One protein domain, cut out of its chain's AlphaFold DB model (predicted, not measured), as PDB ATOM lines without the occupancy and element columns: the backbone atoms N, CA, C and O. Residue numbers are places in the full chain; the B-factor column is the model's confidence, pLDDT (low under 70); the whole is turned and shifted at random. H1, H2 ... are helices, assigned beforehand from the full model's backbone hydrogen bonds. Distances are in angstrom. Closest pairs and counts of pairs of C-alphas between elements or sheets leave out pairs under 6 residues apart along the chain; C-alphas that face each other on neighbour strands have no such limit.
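Overview. This is residues 2 to 122 of the 130 residues of an uncharacterized protein of Spiribacter sp. C176 (UniProt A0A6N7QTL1). Three crossed helices, H2, H4 and H5, make the core, their centres forming a triangle; the longest helix, H3, folds back along H4 on one side of it. On the other side the short H1 and H7 pack near H5, and H8 with the short H6 makes the end of the longest axis away from H3. The printed part has 121 residues with eight named helices, H1 to H8 in chain order, and no named strand; the class is all helix, and the packing is mostly crossed: of the 6 pairs of helices that touch and have a tilt, leaving out those that touch only at the corner or at their ends, 1 is at a shallow tilt. It is compact, with a radius of gyration of the C-alphas of 14.0 A and spans of 41 by 34 by 26 A.

Arrangement. Start at H3, residues 34 to 47. It forms a helical hairpin with H4, residues 55 to 67: they touch at a shallow tilt of 16 degrees, opposite ways, with the closest C-alphas, Pro 36 and Arg 66, 4.4 A apart. H2, residues 11 to 20, touches H3 at a steep tilt of 65 degrees, the closest C-alphas being Phe 20 and Gly 38 at 5.0 A. H2 also touches H4 at 49 degrees, a steep tilt, the same way, closest at C-alphas Val 13 and Leu 61, 5.7 A. Look next at H5, residues 77 to 87: like H2 it is a hub touching four helices. It touches H2, with C-alphas Val 14 and Cys 82 closest at 5.3 A, and residues 60 to 64 of H4, with C-alphas Ala 64 and Val 79 closest at 5.0 A. H1, residues 2 to 7, touches H5, closest at C-alphas Leu 3 and Thr 81, 6.6 A. H7, residues 105 to 108, touches H1, closest at C-alphas Thr 6 and Ala 106, 6.7 A. H6, residues 90 to 93, touches H8, residues 110 to 120, with C-alphas Arg 92 and Ala 120 closest at 4.7 A; H5 and H8 are apart. Every O i to N i+4 pair is within hydrogen-bond range in H1, H2, H3, H4, H5 and H8; H6 and H7 are too short for such a pair.

Along the chain. Find C-alpha 34 at (-24.354, -34.514, 27.822); from there H3 runs 19.9 A to C-alpha 47. H4 measures 18.3 A, H8 15.5 A, H5 15.0 A and H2 14.5 A. H1 begins at C-alpha 2, (-14.488, -30.545, 51.130), and H8 ends at C-alpha 120, (-18.599, -18.613, 42.185).

Size, cuts and confidence. Look for the two C-alphas farthest apart at Gln 48 and Pro 110, 41.9 A. The printed part has no cut; the long links are H2 to H3 and H6 to H7. Mean pLDDT of the printed part is 95.7, and no printed residue is under 70.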
ATOM      1  N   LEU A   2     -13.750 -30.715  49.860       85.62
ATOM      2  CA  LEU A   2     -14.488 -30.545  51.130       85.62
ATOM      3  C   LEU A   2     -15.655 -31.536  51.332       85.62
ATOM      4  O   LEU A   2     -15.727 -32.200  52.362       85.62
ATOM      5  N   LEU A   3     -16.565 -31.642  50.354       90.94
ATOM      6  CA  LEU A   3     -17.709 -32.547  50.487       90.94
ATOM      7  C   LEU A   3     -17.287 -34.012  50.535       90.94
ATOM      8  O   LEU A   3     -17.787 -34.727  51.385       90.94
ATOM      9  N   ALA A   4     -16.334 -34.435  49.701       91.44
ATOM     10  CA  ALA A   4     -15.880 -35.823  49.689       91.44
ATOM     11  C   ALA A   4     -15.292 -36.256  51.042       91.44
ATOM     12  O   ALA A   4     -15.592 -37.341  51.526       91.44
ATOM     13  N   GLU A   5     -14.519 -35.377  51.683       92.12
ATOM     14  CA  GLU A   5     -13.980 -35.621  53.026       92.12
ATOM     15  C   GLU A   5     -15.086 -35.689  54.087       92.12
ATOM     16  O   GLU A   5     -15.037 -36.531  54.978       92.12
ATOM     17  N   THR A   6     -16.100 -34.826  53.983       93.00
ATOM     18  CA  THR A   6     -17.176 -34.728  54.983       93.00
ATOM     19  C   THR A   6     -18.200 -35.860  54.852       93.00
ATOM     20  O   THR A   6     -18.747 -36.312  55.852       93.00
ATOM     21  N   THR A   7     -18.476 -36.321  53.629       93.94
ATOM     22  CA  THR A   7     -19.461 -37.378  53.349       93.94
ATOM     23  C   THR A   7     -18.850 -38.778  53.348       93.94
ATOM     24  O   THR A   7     -19.590 -39.756  53.372       93.94
ATOM     25  N   GLY A   8     -17.520 -38.895  53.300       96.25
ATOM     26  CA  GLY A   8     -16.833 -40.172  53.086       96.25
ATOM     27  C   GLY A   8     -16.935 -40.687  51.646       96.25
ATOM     28  O   GLY A   8     -16.646 -41.855  51.392       96.25
ATOM     29  N   ALA A   9     -17.352 -39.840  50.699       97.75
ATOM     30  CA  ALA A   9     -17.417 -40.194  49.287       97.75
ATOM     31  C   ALA A   9     -16.034 -40.508  48.708       97.75
ATOM     32  O   ALA A   9     -15.013 -39.938  49.108       97.75
ATOM     33  N   ASN A  10     -16.006 -41.365  47.683       98.12
ATOM     34  CA  ASN A  10     -14.776 -41.635  46.958       98.12
ATOM     35  C   ASN A  10     -14.307 -40.366  46.227       98.12
ATOM     36  O   ASN A  10     -14.819 -39.987  45.171       98.12
ATOM     37  N   ARG A  11     -13.276 -39.731  46.788       97.12
ATOM     38  CA  ARG A  11     -12.673 -38.506  46.263       97.12
ATOM     39  C   ARG A  11     -12.269 -38.622  44.793       97.12
ATOM     40  O   ARG A  11     -12.490 -37.672  44.046       97.12
ATOM     41  N   ARG A  12     -11.696 -39.757  44.378       97.38
ATOM     42  CA  ARG A  12     -11.230 -39.957  43.000       97.38
ATOM     43  C   ARG A  12     -12.391 -39.895  42.014       97.38
ATOM     44  O   ARG A  12     -12.277 -39.240  40.986       97.38
ATOM     45  N   VAL A  13     -13.521 -40.518  42.348       98.38
ATOM     46  CA  VAL A  13     -14.730 -40.465  41.513       98.38
ATOM     47  C   VAL A  13     -15.281 -39.042  41.435       98.38
ATOM     48  O   VAL A  13     -15.599 -38.589  40.341       98.38
ATOM     49  N   VAL A  14     -15.331 -38.309  42.552       98.12
ATOM     50  CA  VAL A  14     -15.807 -36.911  42.573       98.12
ATOM     51  C   VAL A  14     -14.929 -36.001  41.705       98.12
ATOM     52  O   VAL A  14     -15.442 -35.148  40.982       98.12
ATOM     53  N   GLU A  15     -13.607 -36.182  41.749       96.69
ATOM     54  CA  GLU A  15     -12.671 -35.436  40.900       96.69
ATOM     55  C   GLU A  15     -12.865 -35.773  39.417       96.69
ATOM     56  O   GLU A  15     -12.968 -34.866  38.597       96.69
ATOM     57  N   LEU A  16     -12.979 -37.056  39.066       98.12
ATOM     58  CA  LEU A  16     -13.204 -37.480  37.681       98.12
ATOM     59  C   LEU A  16     -14.565 -37.033  37.146       98.12
ATOM     60  O   LEU A  16     -14.659 -36.596  36.003       98.12
ATOM     61  N   PHE A  17     -15.605 -37.070  37.973       98.50
ATOM     62  CA  PHE A  17     -16.919 -36.558  37.611       98.50
ATOM     63  C   PHE A  17     -16.844 -35.084  37.188       98.50
ATOM     64  O   PHE A  17     -17.403 -34.717  36.156       98.50
ATOM     65  N   ALA A  18     -16.070 -34.256  37.898       96.69
ATOM     66  CA  ALA A  18     -15.865 -32.857  37.521       96.69
ATOM     67  C   ALA A  18     -15.224 -32.687  36.126       96.69
ATOM     68  O   ALA A  18     -15.494 -31.689  35.463       96.69
ATOM     69  N   PHE A  19     -14.424 -33.655  35.660       97.12
ATOM     70  CA  PHE A  19     -13.859 -33.647  34.306       97.12
ATOM     71  C   PHE A  19     -14.844 -34.120  33.233       97.12
ATOM     72  O   PHE A  19     -14.808 -33.591  32.126       97.12
ATOM     73  N   PHE A  20     -15.690 -35.111  33.531       98.25
ATOM     74  CA  PHE A  20     -16.473 -35.815  32.508       98.25
ATOM     75  C   PHE A  20     -17.939 -35.389  32.389       98.25
ATOM     76  O   PHE A  20     -18.478 -35.481  31.290       98.25
ATOM     77  N   HIS A  21     -18.603 -34.946  33.465       97.56
ATOM     78  CA  HIS A  21     -20.066 -34.753  33.441       97.56
ATOM     79  C   HIS A  21     -20.518 -33.787  32.334       97.56
ATOM     80  O   HIS A  21     -21.437 -34.100  31.585       97.56
ATOM     81  N   ASP A  22     -19.777 -32.692  32.147       95.75
ATOM     82  CA  ASP A  22     -20.067 -31.643  31.165       95.75
ATOM     83  C   ASP A  22     -19.201 -31.706  29.891       95.75
ATOM     84  O   ASP A  22     -19.403 -30.914  28.967       95.75
ATOM     85  N   SER A  23     -18.254 -32.650  29.778       96.19
ATOM     86  CA  SER A  23     -17.263 -32.670  28.680       96.19
ATOM     87  C   SER A  23     -17.859 -32.930  27.297       96.19
ATOM     88  O   SER A  23     -17.204 -32.709  26.280       96.19
ATOM     89  N   CYS A  24     -19.086 -33.447  27.252       96.19
ATOM     90  CA  CYS A  24     -19.791 -33.800  26.023       96.19
ATOM     91  C   CYS A  24     -21.072 -32.977  25.818       96.19
ATOM     92  O   CYS A  24     -22.002 -33.429  25.130       96.19
ATOM     93  N   ARG A  25     -21.122 -31.778  26.410       95.19
ATOM     94  CA  ARG A  25     -22.147 -30.770  26.132       95.19
ATOM     95  C   ARG A  25     -22.008 -30.279  24.693       95.19
ATOM     96  O   ARG A  25     -20.935 -29.865  24.270       95.19
ATOM     97  N   GLN A  26     -23.097 -30.358  23.936       94.62
ATOM     98  CA  GLN A  26     -23.138 -29.931  22.533       94.62
ATOM     99  C   GLN A  26     -23.803 -28.566  22.362       94.62
ATOM    100  O   GLN A  26     -23.520 -27.864  21.395       94.62
ATOM    101  N   THR A  27     -24.686 -28.187  23.289       90.81
ATOM    102  CA  THR A  27     -25.357 -26.883  23.282       90.81
ATOM    103  C   THR A  27     -25.488 -26.331  24.699       90.81
ATOM    104  O   THR A  27     -25.590 -27.097  25.658       90.81
ATOM    105  N   ASP A  28     -25.559 -25.005  24.819       81.44
ATOM    106  CA  ASP A  28     -25.821 -24.309  26.091       81.44
ATOM    107  C   ASP A  28     -27.311 -24.321  26.488       81.44
ATOM    108  O   ASP A  28     -27.692 -23.786  27.527       81.44
ATOM    109  N   GLY A  29     -28.170 -24.897  25.639       80.88
ATOM    110  CA  GLY A  29     -29.603 -25.033  25.875       80.88
ATOM    111  C   GLY A  29     -29.963 -26.315  26.629       80.88
ATOM    112  O   GLY A  29     -29.239 -26.791  27.502       80.88
ATOM    113  N   TRP A  30     -31.111 -26.898  26.278       82.69
ATOM    114  CA  TRP A  30     -31.603 -28.137  26.881       82.69
ATOM    115  C   TRP A  30     -30.925 -29.364  26.261       82.69
ATOM    116  O   TRP A  30     -31.498 -30.083  25.446       82.69
ATOM    117  N   ASP A  31     -29.672 -29.583  26.632       92.81
ATOM    118  CA  ASP A  31     -28.938 -30.798  26.307       92.81
ATOM    119  C   ASP A  31     -29.004 -31.726  27.520       92.81
ATOM    120  O   ASP A  31     -28.244 -31.534  28.452       92.81
ATOM    121  N   ILE A  32     -29.922 -32.688  27.579       93.06
ATOM    122  CA  ILE A  32     -29.987 -33.644  28.711       93.06
ATOM    123  C   ILE A  32     -29.029 -34.826  28.543       93.06
ATOM    124  O   ILE A  32     -28.711 -35.515  29.507       93.06
ATOM    125  N   GLU A  33     -28.531 -35.024  27.324       96.38
ATOM    126  CA  GLU A  33     -27.733 -36.181  26.926       96.38
ATOM    127  C   GLU A  33     -26.221 -35.959  27.119       96.38
ATOM    128  O   GLU A  33     -25.429 -36.868  26.864       96.38
ATOM    129  N   HIS A  34     -25.781 -34.776  27.575       97.31
ATOM    130  CA  HIS A  34     -24.354 -34.514  27.822       97.31
ATOM    131  C   HIS A  34     -23.772 -35.429  28.895       97.31
ATOM    132  O   HIS A  34     -22.712 -36.004  28.667       97.31
ATOM    133  N   GLY A  35     -24.495 -35.625  29.997       97.56
ATOM    134  CA  GLY A  35     -24.110 -36.537  31.066       97.56
ATOM    135  C   GLY A  35     -23.932 -37.984  30.579       97.56
ATOM    136  O   GLY A  35     -22.841 -38.549  30.724       97.56
ATOM    137  N   PRO A  36     -24.940 -38.588  29.912       98.19
ATOM    138  CA  PRO A  36     -24.802 -39.885  29.249       98.19
ATOM    139  C   PRO A  36     -23.617 -39.978  28.286       98.19
ATOM    140  O   PRO A  36     -22.859 -40.948  28.348       98.19
ATOM    141  N   ARG A  37     -23.388 -38.966  27.442       98.50
ATOM    142  CA  ARG A  37     -22.218 -38.952  26.548       98.50
ATOM    143  C   ARG A  37     -20.894 -38.849  27.310       98.50
ATOM    144  O   ARG A  37     -19.937 -39.520  26.933       98.50
ATOM    145  N   GLY A  38     -20.838 -38.070  28.389       98.38
ATOM    146  CA  GLY A  38     -19.679 -37.986  29.280       98.38
ATOM    147  C   GLY A  38     -19.365 -39.325  29.956       98.38
ATOM    148  O   GLY A  38     -18.200 -39.707  30.077       98.38
ATOM    149  N   ALA A  39     -20.394 -40.093  30.316       98.50
ATOM    150  CA  ALA A  39     -20.235 -41.446  30.844       98.50
ATOM    151  C   ALA A  39     -19.641 -42.416  29.807       98.50
ATOM    152  O   ALA A  39     -18.734 -43.186  30.131       98.50
ATOM    153  N   GLU A  40     -20.104 -42.358  28.553       98.62
ATOM    154  CA  GLU A  40     -19.526 -43.161  27.466       98.62
ATOM    155  C   GLU A  40     -18.076 -42.764  27.169       98.62
ATOM    156  O   GLU A  40     -17.231 -43.633  26.948       98.62
ATOM    157  N   LEU A  41     -17.752 -41.468  27.244       98.56
ATOM    158  CA  LEU A  41     -16.375 -40.998  27.122       98.56
ATOM    159  C   LEU A  41     -15.486 -41.588  28.231       98.56
ATOM    160  O   LEU A  41     -14.423 -42.138  27.936       98.56
ATOM    161  N   ALA A  42     -15.929 -41.554  29.492       98.44
ATOM    162  CA  ALA A  42     -15.195 -42.155  30.607       98.44
ATOM    163  C   ALA A  42     -14.982 -43.671  30.414       98.44
ATOM    164  O   ALA A  42     -13.869 -44.173  30.605       98.44
ATOM    165  N   ARG A  43     -16.016 -44.397  29.960       98.50
ATOM    166  CA  ARG A  43     -15.940 -45.834  29.637       98.50
ATOM    167  C   ARG A  43     -14.934 -46.121  28.520       98.50
ATOM    168  O   ARG A  43     -14.167 -47.084  28.616       98.50
ATOM    169  N   ALA A  44     -14.896 -45.283  27.485       98.38
ATOM    170  CA  ALA A  44     -13.927 -45.403  26.401       98.38
ATOM    171  C   ALA A  44     -12.489 -45.194  26.904       98.38
ATOM    172  O   ALA A  44     -11.625 -46.030  26.633       98.38
ATOM    173  N   HIS A  45     -12.238 -44.150  27.704       98.38
ATOM    174  CA  HIS A  45     -10.913 -43.901  28.285       98.38
ATOM    175  C   HIS A  45     -10.451 -45.034  29.209       98.38
ATOM    176  O   HIS A  45      -9.280 -45.412  29.163       98.38
ATOM    177  N   HIS A  46     -11.351 -45.613  30.009       98.19
ATOM    178  CA  HIS A  46     -11.035 -46.791  30.822       98.19
ATOM    179  C   HIS A  46     -10.646 -47.994  29.955       98.19
ATOM    180  O   HIS A  46      -9.597 -48.598  30.165       98.19
ATOM    181  N   THR A  47     -11.438 -48.290  28.922       97.69
ATOM    182  CA  THR A  47     -11.193 -49.415  28.000       97.69
ATOM    183  C   THR A  47      -9.859 -49.280  27.258       97.69
ATOM    184  O   THR A  47      -9.189 -50.271  26.986       97.69
ATOM    185  N   GLN A  48      -9.444 -48.048  26.955       97.81
ATOM    186  CA  GLN A  48      -8.155 -47.745  26.325       97.81
ATOM    187  C   GLN A  48      -6.972 -47.735  27.312       97.81
ATOM    188  O   GLN A  48      -5.844 -47.474  26.902       97.81
ATOM    189  N   GLY A  49      -7.207 -47.973  28.607       96.69
ATOM    190  CA  GLY A  49      -6.182 -47.899  29.651       96.69
ATOM    191  C   GLY A  49      -5.712 -46.474  29.971       96.69
ATOM    192  O   GLY A  49      -4.690 -46.297  30.629       96.69
ATOM    193  N   LEU A  50      -6.441 -45.452  29.514       97.00
ATOM    194  CA  LEU A  50      -6.125 -44.034  29.730       97.00
ATOM    195  C   LEU A  50      -6.697 -43.490  31.043       97.00
ATOM    196  O   LEU A  50      -6.299 -42.414  31.488       97.00
ATOM    197  N   LEU A  51      -7.628 -44.218  31.661       96.12
ATOM    198  CA  LEU A  51      -8.246 -43.859  32.932       96.12
ATOM    199  C   LEU A  51      -7.965 -44.959  33.971       96.12
ATOM    200  O   LEU A  51      -8.671 -45.966  33.983       96.12
ATOM    201  N   PRO A  52      -6.948 -44.799  34.840       92.19
ATOM    202  CA  PRO A  52      -6.513 -45.845  35.766       92.19
ATOM    203  C   PRO A  52      -7.405 -45.911  37.018       92.19
ATOM    204  O   PRO A  52      -6.976 -45.576  38.125       92.19
ATOM    205  N   VAL A  53      -8.659 -46.331  36.851       96.44
ATOM    206  CA  VAL A  53      -9.633 -46.569  37.932       96.44
ATOM    207  C   VAL A  53      -9.989 -48.049  38.041       96.44
ATOM    208  O   VAL A  53      -9.697 -48.817  37.133       96.44
ATOM    209  N   SER A  54     -10.582 -48.463  39.162       97.94
ATOM    210  CA  SER A  54     -11.196 -49.793  39.249       97.94
ATOM    211  C   SER A  54     -12.552 -49.818  38.539       97.94
ATOM    212  O   SER A  54     -13.193 -48.775  38.396       97.94
ATOM    213  N   ASP A  55     -13.039 -51.011  38.190       98.12
ATOM    214  CA  ASP A  55     -14.384 -51.180  37.623       98.12
ATOM    215  C   ASP A  55     -15.475 -50.604  38.543       98.12
ATOM    216  O   ASP A  55     -16.406 -49.955  38.078       98.12
ATOM    217  N   ALA A  56     -15.336 -50.763  39.864       98.38
ATOM    218  CA  ALA A  56     -16.300 -50.235  40.831       98.38
ATOM    219  C   ALA A  56     -16.373 -48.697  40.810       98.38
ATOM    220  O   ALA A  56     -17.452 -48.114  40.895       98.38
ATOM    221  N   GLU A  57     -15.234 -48.022  40.675       98.56
ATOM    222  CA  GLU A  57     -15.199 -46.561  40.559       98.56
ATOM    223  C   GLU A  57     -15.670 -46.072  39.200       98.56
ATOM    224  O   GLU A  57     -16.304 -45.019  39.128       98.56
ATOM    225  N   LEU A  58     -15.376 -46.824  38.137       98.69
ATOM    226  CA  LEU A  58     -15.904 -46.531  36.815       98.69
ATOM    227  C   LEU A  58     -17.432 -46.577  36.827       98.69
ATOM    228  O   LEU A  58     -18.065 -45.661  36.310       98.69
ATOM    229  N   GLU A  59     -18.031 -47.597  37.441       98.69
ATOM    230  CA  GLU A  59     -19.488 -47.706  37.515       98.69
ATOM    231  C   GLU A  59     -20.104 -46.553  38.325       98.69
ATOM    232  O   GLU A  59     -21.071 -45.942  37.869       98.69
ATOM    233  N   LEU A  60     -19.499 -46.149  39.450       98.81
ATOM    234  CA  LEU A  60     -19.937 -44.952  40.188       98.81
ATOM    235  C   LEU A  60     -19.831 -43.672  39.346       98.81
ATOM    236  O   LEU A  60     -20.749 -42.851  39.358       98.81
ATOM    237  N   LEU A  61     -18.734 -43.501  38.602       98.75
ATOM    238  CA  LEU A  61     -18.533 -42.358  37.710       98.75
ATOM    239  C   LEU A  61     -19.588 -42.324  36.596       98.75
ATOM    240  O   LEU A  61     -20.147 -41.269  36.308       98.75
ATOM    241  N   ILE A  62     -19.892 -43.475  35.997       98.75
ATOM    242  CA  ILE A  62     -20.886 -43.604  34.927       98.75
ATOM    243  C   ILE A  62     -22.287 -43.277  35.433       98.75
ATOM    244  O   ILE A  62     -23.002 -42.519  34.774       98.75
ATOM    245  N   VAL A  63     -22.674 -43.802  36.598       98.69
ATOM    246  CA  VAL A  63     -23.963 -43.481  37.228       98.69
ATOM    247  C   VAL A  63     -24.041 -41.988  37.548       98.69
ATOM    248  O   VAL A  63     -25.021 -41.335  37.187       98.69
ATOM    249  N   ALA A  64     -22.988 -41.421  38.147       98.69
ATOM    250  CA  ALA A  64     -22.939 -40.000  38.468       98.69
ATOM    251  C   ALA A  64     -23.100 -39.123  37.216       98.69
ATOM    252  O   ALA A  64     -23.947 -38.230  37.213       98.69
ATOM    253  N   CYS A  65     -22.356 -39.407  36.142       98.62
ATOM    254  CA  CYS A  65     -22.458 -38.678  34.879       98.62
ATOM    255  C   CYS A  65     -23.816 -38.869  34.190       98.62
ATOM    256  O   CYS A  65     -24.341 -37.923  33.632       98.62
ATOM    257  N   ARG A  66     -24.436 -40.052  34.212       98.38
ATOM    258  CA  ARG A  66     -25.737 -40.243  33.542       98.38
ATOM    259  C   ARG A  66     -26.881 -39.504  34.237       98.38
ATOM    260  O   ARG A  66     -27.774 -39.009  33.556       98.38
ATOM    261  N   GLY A  67     -26.858 -39.441  35.568       97.50
ATOM    262  CA  GLY A  67     -27.995 -38.964  36.356       97.50
ATOM    263  C   GLY A  67     -27.980 -37.481  36.735       97.50
ATOM    264  O   GLY A  67     -29.033 -36.968  37.111       97.50
ATOM    265  N   HIS A  68     -26.844 -36.770  36.653       97.12
ATOM    266  CA  HIS A  68     -26.698 -35.474  37.351       97.12
ATOM    267  C   HIS A  68     -27.712 -34.391  36.938       97.12
ATOM    268  O   HIS A  68     -28.078 -33.549  37.765       97.12
ATOM    269  N   THR A  69     -28.217 -34.448  35.703       92.75
ATOM    270  CA  THR A  69     -29.181 -33.490  35.142       92.75
ATOM    271  C   THR A  69     -30.637 -33.785  35.492       92.75
ATOM    272  O   THR A  69     -31.430 -32.855  35.639       92.75
ATOM    273  N   VAL A  70     -31.010 -35.063  35.593       93.56
ATOM    274  CA  VAL A  70     -32.418 -35.504  35.636       93.56
ATOM    275  C   VAL A  70     -32.814 -36.119  36.972       93.56
ATOM    276  O   VAL A  70     -33.969 -36.004  37.387       93.56
ATOM    277  N   GLU A  71     -31.877 -36.752  37.672       96.12
ATOM    278  CA  GLU A  71     -32.157 -37.418  38.935       96.12
ATOM    279  C   GLU A  71     -32.073 -36.452  40.112       96.12
ATOM    280  O   GLU A  71     -31.292 -35.508  40.126       96.12
ATOM    281  N   ARG A  72     -32.891 -36.676  41.144       94.25
ATOM    282  CA  ARG A  72     -32.932 -35.787  42.314       94.25
ATOM    283  C   ARG A  72     -31.958 -36.198  43.407       94.25
ATOM    284  O   ARG A  72     -31.350 -35.324  44.017       94.25
ATOM    285  N   THR A  73     -31.809 -37.493  43.662       96.25
ATOM    286  CA  THR A  73     -30.994 -38.026  44.759       96.25
ATOM    287  C   THR A  73     -30.572 -39.462  44.472       96.25
ATOM    288  O   THR A  73     -31.174 -40.115  43.625       96.25
ATOM    289  N   HIS A  74     -29.553 -39.949  45.176       97.88
ATOM    290  CA  HIS A  74     -29.034 -41.302  45.031       97.88
ATOM    291  C   HIS A  74     -28.630 -41.861  46.402       97.88
ATOM    292  O   HIS A  74     -28.218 -41.106  47.282       97.88
ATOM    293  N   ALA A  75     -28.749 -43.179  46.588       97.12
ATOM    294  CA  ALA A  75     -28.430 -43.835  47.861       97.12
ATOM    295  C   ALA A  75     -26.915 -43.934  48.122       97.12
ATOM    296  O   ALA A  75     -26.474 -43.867  49.267       97.12
ATOM    297  N   ASP A  76     -26.115 -44.087  47.064       98.31
ATOM    298  CA  ASP A  76     -24.653 -44.053  47.157       98.31
ATOM    299  C   ASP A  76     -24.147 -42.625  47.419       98.31
ATOM    300  O   ASP A  76     -24.403 -41.706  46.634       98.31
ATOM    301  N   LEU A  77     -23.394 -42.457  48.510       98.06
ATOM    302  CA  LEU A  77     -22.870 -41.165  48.953       98.06
ATOM    303  C   LEU A  77     -21.884 -40.541  47.962       98.06
ATOM    304  O   LEU A  77     -21.793 -39.316  47.903       98.06
ATOM    305  N   THR A  78     -21.163 -41.339  47.174       98.56
ATOM    306  CA  THR A  78     -20.246 -40.831  46.149       98.56
ATOM    307  C   THR A  78     -21.023 -40.177  45.018       98.56
ATOM    308  O   THR A  78     -20.755 -39.022  44.697       98.56
ATOM    309  N   VAL A  79     -22.031 -40.866  44.477       98.75
ATOM    310  CA  VAL A  79     -22.903 -40.325  43.420       98.75
ATOM    311  C   VAL A  79     -23.637 -39.073  43.908       98.75
ATOM    312  O   VAL A  79     -23.594 -38.034  43.251       98.75
ATOM    313  N   ALA A  80     -24.235 -39.136  45.100       98.44
ATOM    314  CA  ALA A  80     -24.907 -37.995  45.719       98.44
ATOM    315  C   ALA A  80     -23.963 -36.790  45.893       98.44
ATOM    316  O   ALA A  80     -24.335 -35.655  45.600       98.44
ATOM    317  N   THR A  81     -22.718 -37.036  46.317       98.56
ATOM    318  CA  THR A  81     -21.702 -35.986  46.490       98.56
ATOM    319  C   THR A  81     -21.270 -35.371  45.158       98.56
ATOM    320  O   THR A  81     -21.030 -34.165  45.107       98.56
ATOM    321  N   CYS A  82     -21.179 -36.157  44.080       98.62
ATOM    322  CA  CYS A  82     -20.927 -35.634  42.736       98.62
ATOM    323  C   CYS A  82     -22.008 -34.626  42.325       98.62
ATOM    324  O   CYS A  82     -21.691 -33.512  41.913       98.62
ATOM    325  N   TRP A  83     -23.281 -34.983  42.503       98.50
ATOM    326  CA  TRP A  83     -24.400 -34.112  42.133       98.50
ATOM    327  C   TRP A  83     -24.506 -32.878  43.026       98.50
ATOM    328  O   TRP A  83     -24.795 -31.791  42.534       98.50
ATOM    329  N   ASP A  84     -24.221 -33.014  44.322       98.25
ATOM    330  CA  ASP A  84     -24.125 -31.867  45.225       98.25
ATOM    331  C   ASP A  84     -23.028 -30.899  44.788       98.25
ATOM    332  O   ASP A  84     -23.237 -29.687  44.799       98.25
ATOM    333  N   ALA A  85     -21.867 -31.420  44.383       97.19
ATOM    334  CA  ALA A  85     -20.763 -30.598  43.907       97.19
ATOM    335  C   ALA A  85     -21.122 -29.825  42.626       97.19
ATOM    336  O   ALA A  85     -20.807 -28.639  42.557       97.19
ATOM    337  N   ASP A  86     -21.803 -30.463  41.668       97.00
ATOM    338  CA  ASP A  86     -22.315 -29.821  40.445       97.00
ATOM    339  C   ASP A  86     -23.334 -28.715  40.773       97.00
ATOM    340  O   ASP A  86     -23.180 -27.550  40.402       97.00
ATOM    341  N   ARG A  87     -24.338 -29.039  41.595       97.38
ATOM    342  CA  ARG A  87     -25.419 -28.110  41.965       97.38
ATOM    343  C   ARG A  87     -24.937 -26.921  42.788       97.38
ATOM    344  O   ARG A  87     -25.469 -25.824  42.645       97.38
ATOM    345  N   LEU A  88     -23.924 -27.111  43.632       97.12
ATOM    346  CA  LEU A  88     -23.289 -26.023  44.378       97.12
ATOM    347  C   LEU A  88     -22.457 -25.093  43.484       97.12
ATOM    348  O   LEU A  88     -22.110 -23.996  43.923       97.12
ATOM    349  N   ASP A  89     -22.127 -25.502  42.258       95.50
ATOM    350  CA  ASP A  89     -21.345 -24.707  41.308       95.50
ATOM    351  C   ASP A  89     -22.224 -23.881  40.348       95.50
ATOM    352  O   ASP A  89     -21.745 -22.934  39.723       95.50
ATOM    353  N   LEU A  90     -23.534 -24.151  40.307       94.88
ATOM    354  CA  LEU A  90     -24.541 -23.426  39.518       94.88
ATOM    355  C   LEU A  90     -24.516 -21.884  39.638       94.88
ATOM    356  O   LEU A  90     -24.761 -21.218  38.622       94.88
ATOM    357  N   PRO A  91     -24.156 -21.260  40.781       95.56
ATOM    358  CA  PRO A  91     -24.052 -19.803  40.852       95.56
ATOM    359  C   PRO A  91     -23.052 -19.199  39.860       95.56
ATOM    360  O   PRO A  91     -23.204 -18.035  39.489       95.56
ATOM    361  N   ARG A  92     -22.077 -19.973  39.353       92.88
ATOM    362  CA  ARG A  92     -21.122 -19.492  38.338       92.88
ATOM    363  C   ARG A  92     -21.793 -19.149  37.005       92.88
ATOM    364  O   ARG A  92     -21.242 -18.376  36.228       92.88
ATOM    365  N   VAL A  93     -22.957 -19.743  36.736       91.12
ATOM    366  CA  VAL A  93     -23.786 -19.490  35.546       91.12
ATOM    367  C   VAL A  93     -25.057 -18.706  35.886       91.12
ATOM    368  O   VAL A  93     -25.980 -18.638  35.081       91.12
ATOM    369  N   GLY A  94     -25.115 -18.090  37.072       92.44
ATOM    370  CA  GLY A  94     -26.223 -17.227  37.486       92.44
ATOM    371  C   GLY A  94     -27.434 -17.955  38.075       92.44
ATOM    372  O   GLY A  94     -28.485 -17.337  38.232       92.44
ATOM    373  N   ILE A  95     -27.310 -19.238  38.424       92.88
ATOM    374  CA  ILE A  95     -28.391 -20.019  39.039       92.88
ATOM    375  C   ILE A  95     -28.163 -20.105  40.555       92.88
ATOM    376  O   ILE A  95     -27.101 -20.516  41.012       92.88
ATOM    377  N   THR A  96     -29.160 -19.708  41.349       94.44
ATOM    378  CA  THR A  96     -29.079 -19.761  42.822       94.44
ATOM    379  C   THR A  96     -29.178 -21.203  43.318       94.44
ATOM    380  O   THR A  96     -29.971 -21.983  42.790       94.44
ATOM    381  N   VAL A  97     -28.398 -21.555  44.343       96.62
ATOM    382  CA  VAL A  97     -28.464 -22.883  44.965       96.62
ATOM    383  C   VAL A  97     -29.782 -23.028  45.722       96.62
ATOM    384  O   VAL A  97     -30.092 -22.224  46.599       96.62
ATOM    385  N   ASP A  98     -30.525 -24.093  45.436       96.12
ATOM    386  CA  ASP A  98     -31.703 -24.484  46.208       96.12
ATOM    387  C   ASP A  98     -31.377 -25.731  47.061       96.12
ATOM    388  O   ASP A  98     -31.151 -26.812  46.502       96.12
ATOM    389  N   PRO A  99     -31.370 -25.626  48.409       96.94
ATOM    390  CA  PRO A  99     -31.111 -26.756  49.303       96.94
ATOM    391  C   PRO A  99     -32.020 -27.973  49.075       96.94
ATOM    392  O   PRO A  99     -31.617 -29.092  49.391       96.94
ATOM    393  N   ALA A 100     -33.228 -27.789  48.524       96.62
ATOM    394  CA  ALA A 100     -34.154 -28.883  48.219       96.62
ATOM    395  C   ALA A 100     -33.662 -29.789  47.076       96.62
ATOM    396  O   ALA A 100     -34.149 -30.910  46.920       96.62
ATOM    397  N   TYR A 101     -32.699 -29.315  46.283       96.31
ATOM    398  CA  TYR A 101     -32.045 -30.077  45.222       96.31
ATOM    399  C   TYR A 101     -30.721 -30.693  45.678       96.31
ATOM    400  O   TYR A 101     -30.100 -31.410  44.903       96.31
ATOM    401  N   LEU A 102     -30.269 -30.445  46.905       97.94
ATOM    402  CA  LEU A 102     -29.063 -31.075  47.433       97.94
ATOM    403  C   LEU A 102     -29.413 -32.426  48.072       97.94
ATOM    404  O   LEU A 102     -30.483 -32.617  48.655       97.94
ATOM    405  N   CYS A 103     -28.508 -33.384  47.958       97.94
ATOM    406  CA  CYS A 103     -28.643 -34.749  48.430       97.94
ATOM    407  C   CYS A 103     -28.232 -34.846  49.901       97.94
ATOM    408  O   CYS A 103     -29.040 -35.238  50.745       97.94
ATOM    409  N   THR A 104     -26.993 -34.464  50.216       97.62
ATOM    410  CA  THR A 104     -26.371 -34.713  51.522       97.62
ATOM    411  C   THR A 104     -26.606 -33.583  52.519       97.62
ATOM    412  O   THR A 104     -26.681 -32.406  52.160       97.62
ATOM    413  N   ASP A 105     -26.659 -33.923  53.808       96.88
ATOM    414  CA  ASP A 105     -26.763 -32.924  54.882       96.88
ATOM    415  C   ASP A 105     -25.547 -31.987  54.908       96.88
ATOM    416  O   ASP A 105     -25.679 -30.790  55.168       96.88
ATOM    417  N   ALA A 106     -24.367 -32.512  54.558       97.12
ATOM    418  CA  ALA A 106     -23.149 -31.723  54.410       97.12
ATOM    419  C   ALA A 106     -23.311 -30.624  53.346       97.12
ATOM    420  O   ALA A 106     -22.973 -29.470  53.607       97.12
ATOM    421  N   ALA A 107     -23.869 -30.952  52.176       97.44
ATOM    422  CA  ALA A 107     -24.121 -29.978  51.116       97.44
ATOM    423  C   ALA A 107     -25.226 -28.978  51.482       97.44
ATOM    424  O   ALA A 107     -25.094 -27.791  51.190       97.44
ATOM    425  N   LYS A 108     -26.278 -29.431  52.177       98.06
ATOM    426  CA  LYS A 108     -27.397 -28.587  52.642       98.06
ATOM    427  C   LYS A 108     -27.006 -27.571  53.712       98.06
ATOM    428  O   LYS A 108     -27.781 -26.655  53.992       98.06
ATOM    429  N   SER A 109     -25.831 -27.713  54.324       97.69
ATOM    430  CA  SER A 109     -25.360 -26.782  55.342       97.69
ATOM    431  C   SER A 109     -25.330 -25.337  54.813       97.69
ATOM    432  O   SER A 109     -24.655 -25.058  53.816       97.69
ATOM    433  N   PRO A 110     -25.950 -24.369  55.518       97.12
ATOM    434  CA  PRO A 110     -25.925 -22.969  55.104       97.12
ATOM    435  C   PRO A 110     -24.511 -22.389  54.961       97.12
ATOM    436  O   PRO A 110     -24.301 -21.470  54.175       97.12
ATOM    437  N   SER A 111     -23.530 -22.886  55.725       96.44
ATOM    438  CA  SER A 111     -22.139 -22.433  55.595       96.44
ATOM    439  C   SER A 111     -21.490 -22.922  54.301       96.44
ATOM    440  O   SER A 111     -20.744 -22.164  53.683       96.44
ATOM    441  N   VAL A 112     -21.800 -24.149  53.874       96.62
ATOM    442  CA  VAL A 112     -21.290 -24.738  52.630       96.62
ATOM    443  C   VAL A 112     -21.882 -24.022  51.424       96.62
ATOM    444  O   VAL A 112     -21.127 -23.610  50.546       96.62
ATOM    445  N   ILE A 113     -23.196 -23.788  51.427       96.88
ATOM    446  CA  ILE A 113     -23.888 -23.061  50.354       96.88
ATOM    447  C   ILE A 113     -23.305 -21.654  50.193       96.88
ATOM    448  O   ILE A 113     -22.812 -21.316  49.119       96.88
ATOM    449  N   ARG A 114     -23.232 -20.871  51.281       95.44
ATOM    450  CA  ARG A 114     -22.653 -19.515  51.234       95.44
ATOM    451  C   ARG A 114     -21.206 -19.512  50.745       95.44
ATOM    452  O   ARG A 114     -20.799 -18.599  50.030       95.44
ATOM    453  N   ALA A 115     -20.407 -20.503  51.141       93.81
ATOM    454  CA  ALA A 115     -19.023 -20.612  50.690       93.81
ATOM    455  C   ALA A 115     -18.926 -20.935  49.190       93.81
ATOM    456  O   ALA A 115     -18.038 -20.412  48.513       93.81
ATOM    457  N   ALA A 116     -19.823 -21.774  48.666       92.94
ATOM    458  CA  ALA A 116     -19.897 -22.094  47.245       92.94
ATOM    459  C   ALA A 116     -20.332 -20.875  46.413       92.94
ATOM    460  O   ALA A 116     -19.629 -20.499  45.476       92.94
ATOM    461  N   GLU A 117     -21.394 -20.183  46.828       93.06
ATOM    462  CA  GLU A 117     -21.871 -18.944  46.195       93.06
ATOM    463  C   GLU A 117     -20.789 -17.858  46.188       93.06
ATOM    464  O   GLU A 117     -20.486 -17.268  45.150       93.06
ATOM    465  N   ALA A 118     -20.128 -17.635  47.329       92.38
ATOM    466  CA  ALA A 118     -19.043 -16.665  47.428       92.38
ATOM    467  C   ALA A 118     -17.855 -17.015  46.520       92.38
ATOM    468  O   ALA A 118     -17.188 -16.113  46.014       92.38
ATOM    469  N   ARG A 119     -17.563 -18.306  46.308       89.88
ATOM    470  CA  ARG A 119     -16.503 -18.752  45.391       89.88
ATOM    471  C   ARG A 119     -16.879 -18.492  43.935       89.88
ATOM    472  O   ARG A 119     -16.032 -18.006  43.194       89.88
ATOM    473  N   ALA A 120     -18.114 -18.789  43.550       87.31
ATOM    474  CA  ALA A 120     -18.599 -18.613  42.185       87.31
ATOM    475  C   ALA A 120     -18.639 -17.138  41.749       87.31
ATOM    476  O   ALA A 120     -18.357 -16.821  40.597       87.31
ATOM    477  N   LEU A 121     -18.939 -16.229  42.680       81.12
ATOM    478  CA  LEU A 121     -19.046 -14.789  42.421       81.12
ATOM    479  C   LEU A 121     -17.708 -14.037  42.527       81.12
ATOM    480  O   LEU A 121     -17.669 -12.818  42.339       81.12
ATOM    481  N   ARG A 122     -16.599 -14.720  42.847       78.81
ATOM    482  CA  ARG A 122     -15.285 -14.068  42.919       78.81
ATOM    483  C   ARG A 122     -14.830 -13.654  41.516       78.81
ATOM    484  O   ARG A 122     -14.676 -14.521  40.657       78.81
TER     485      ARG A 122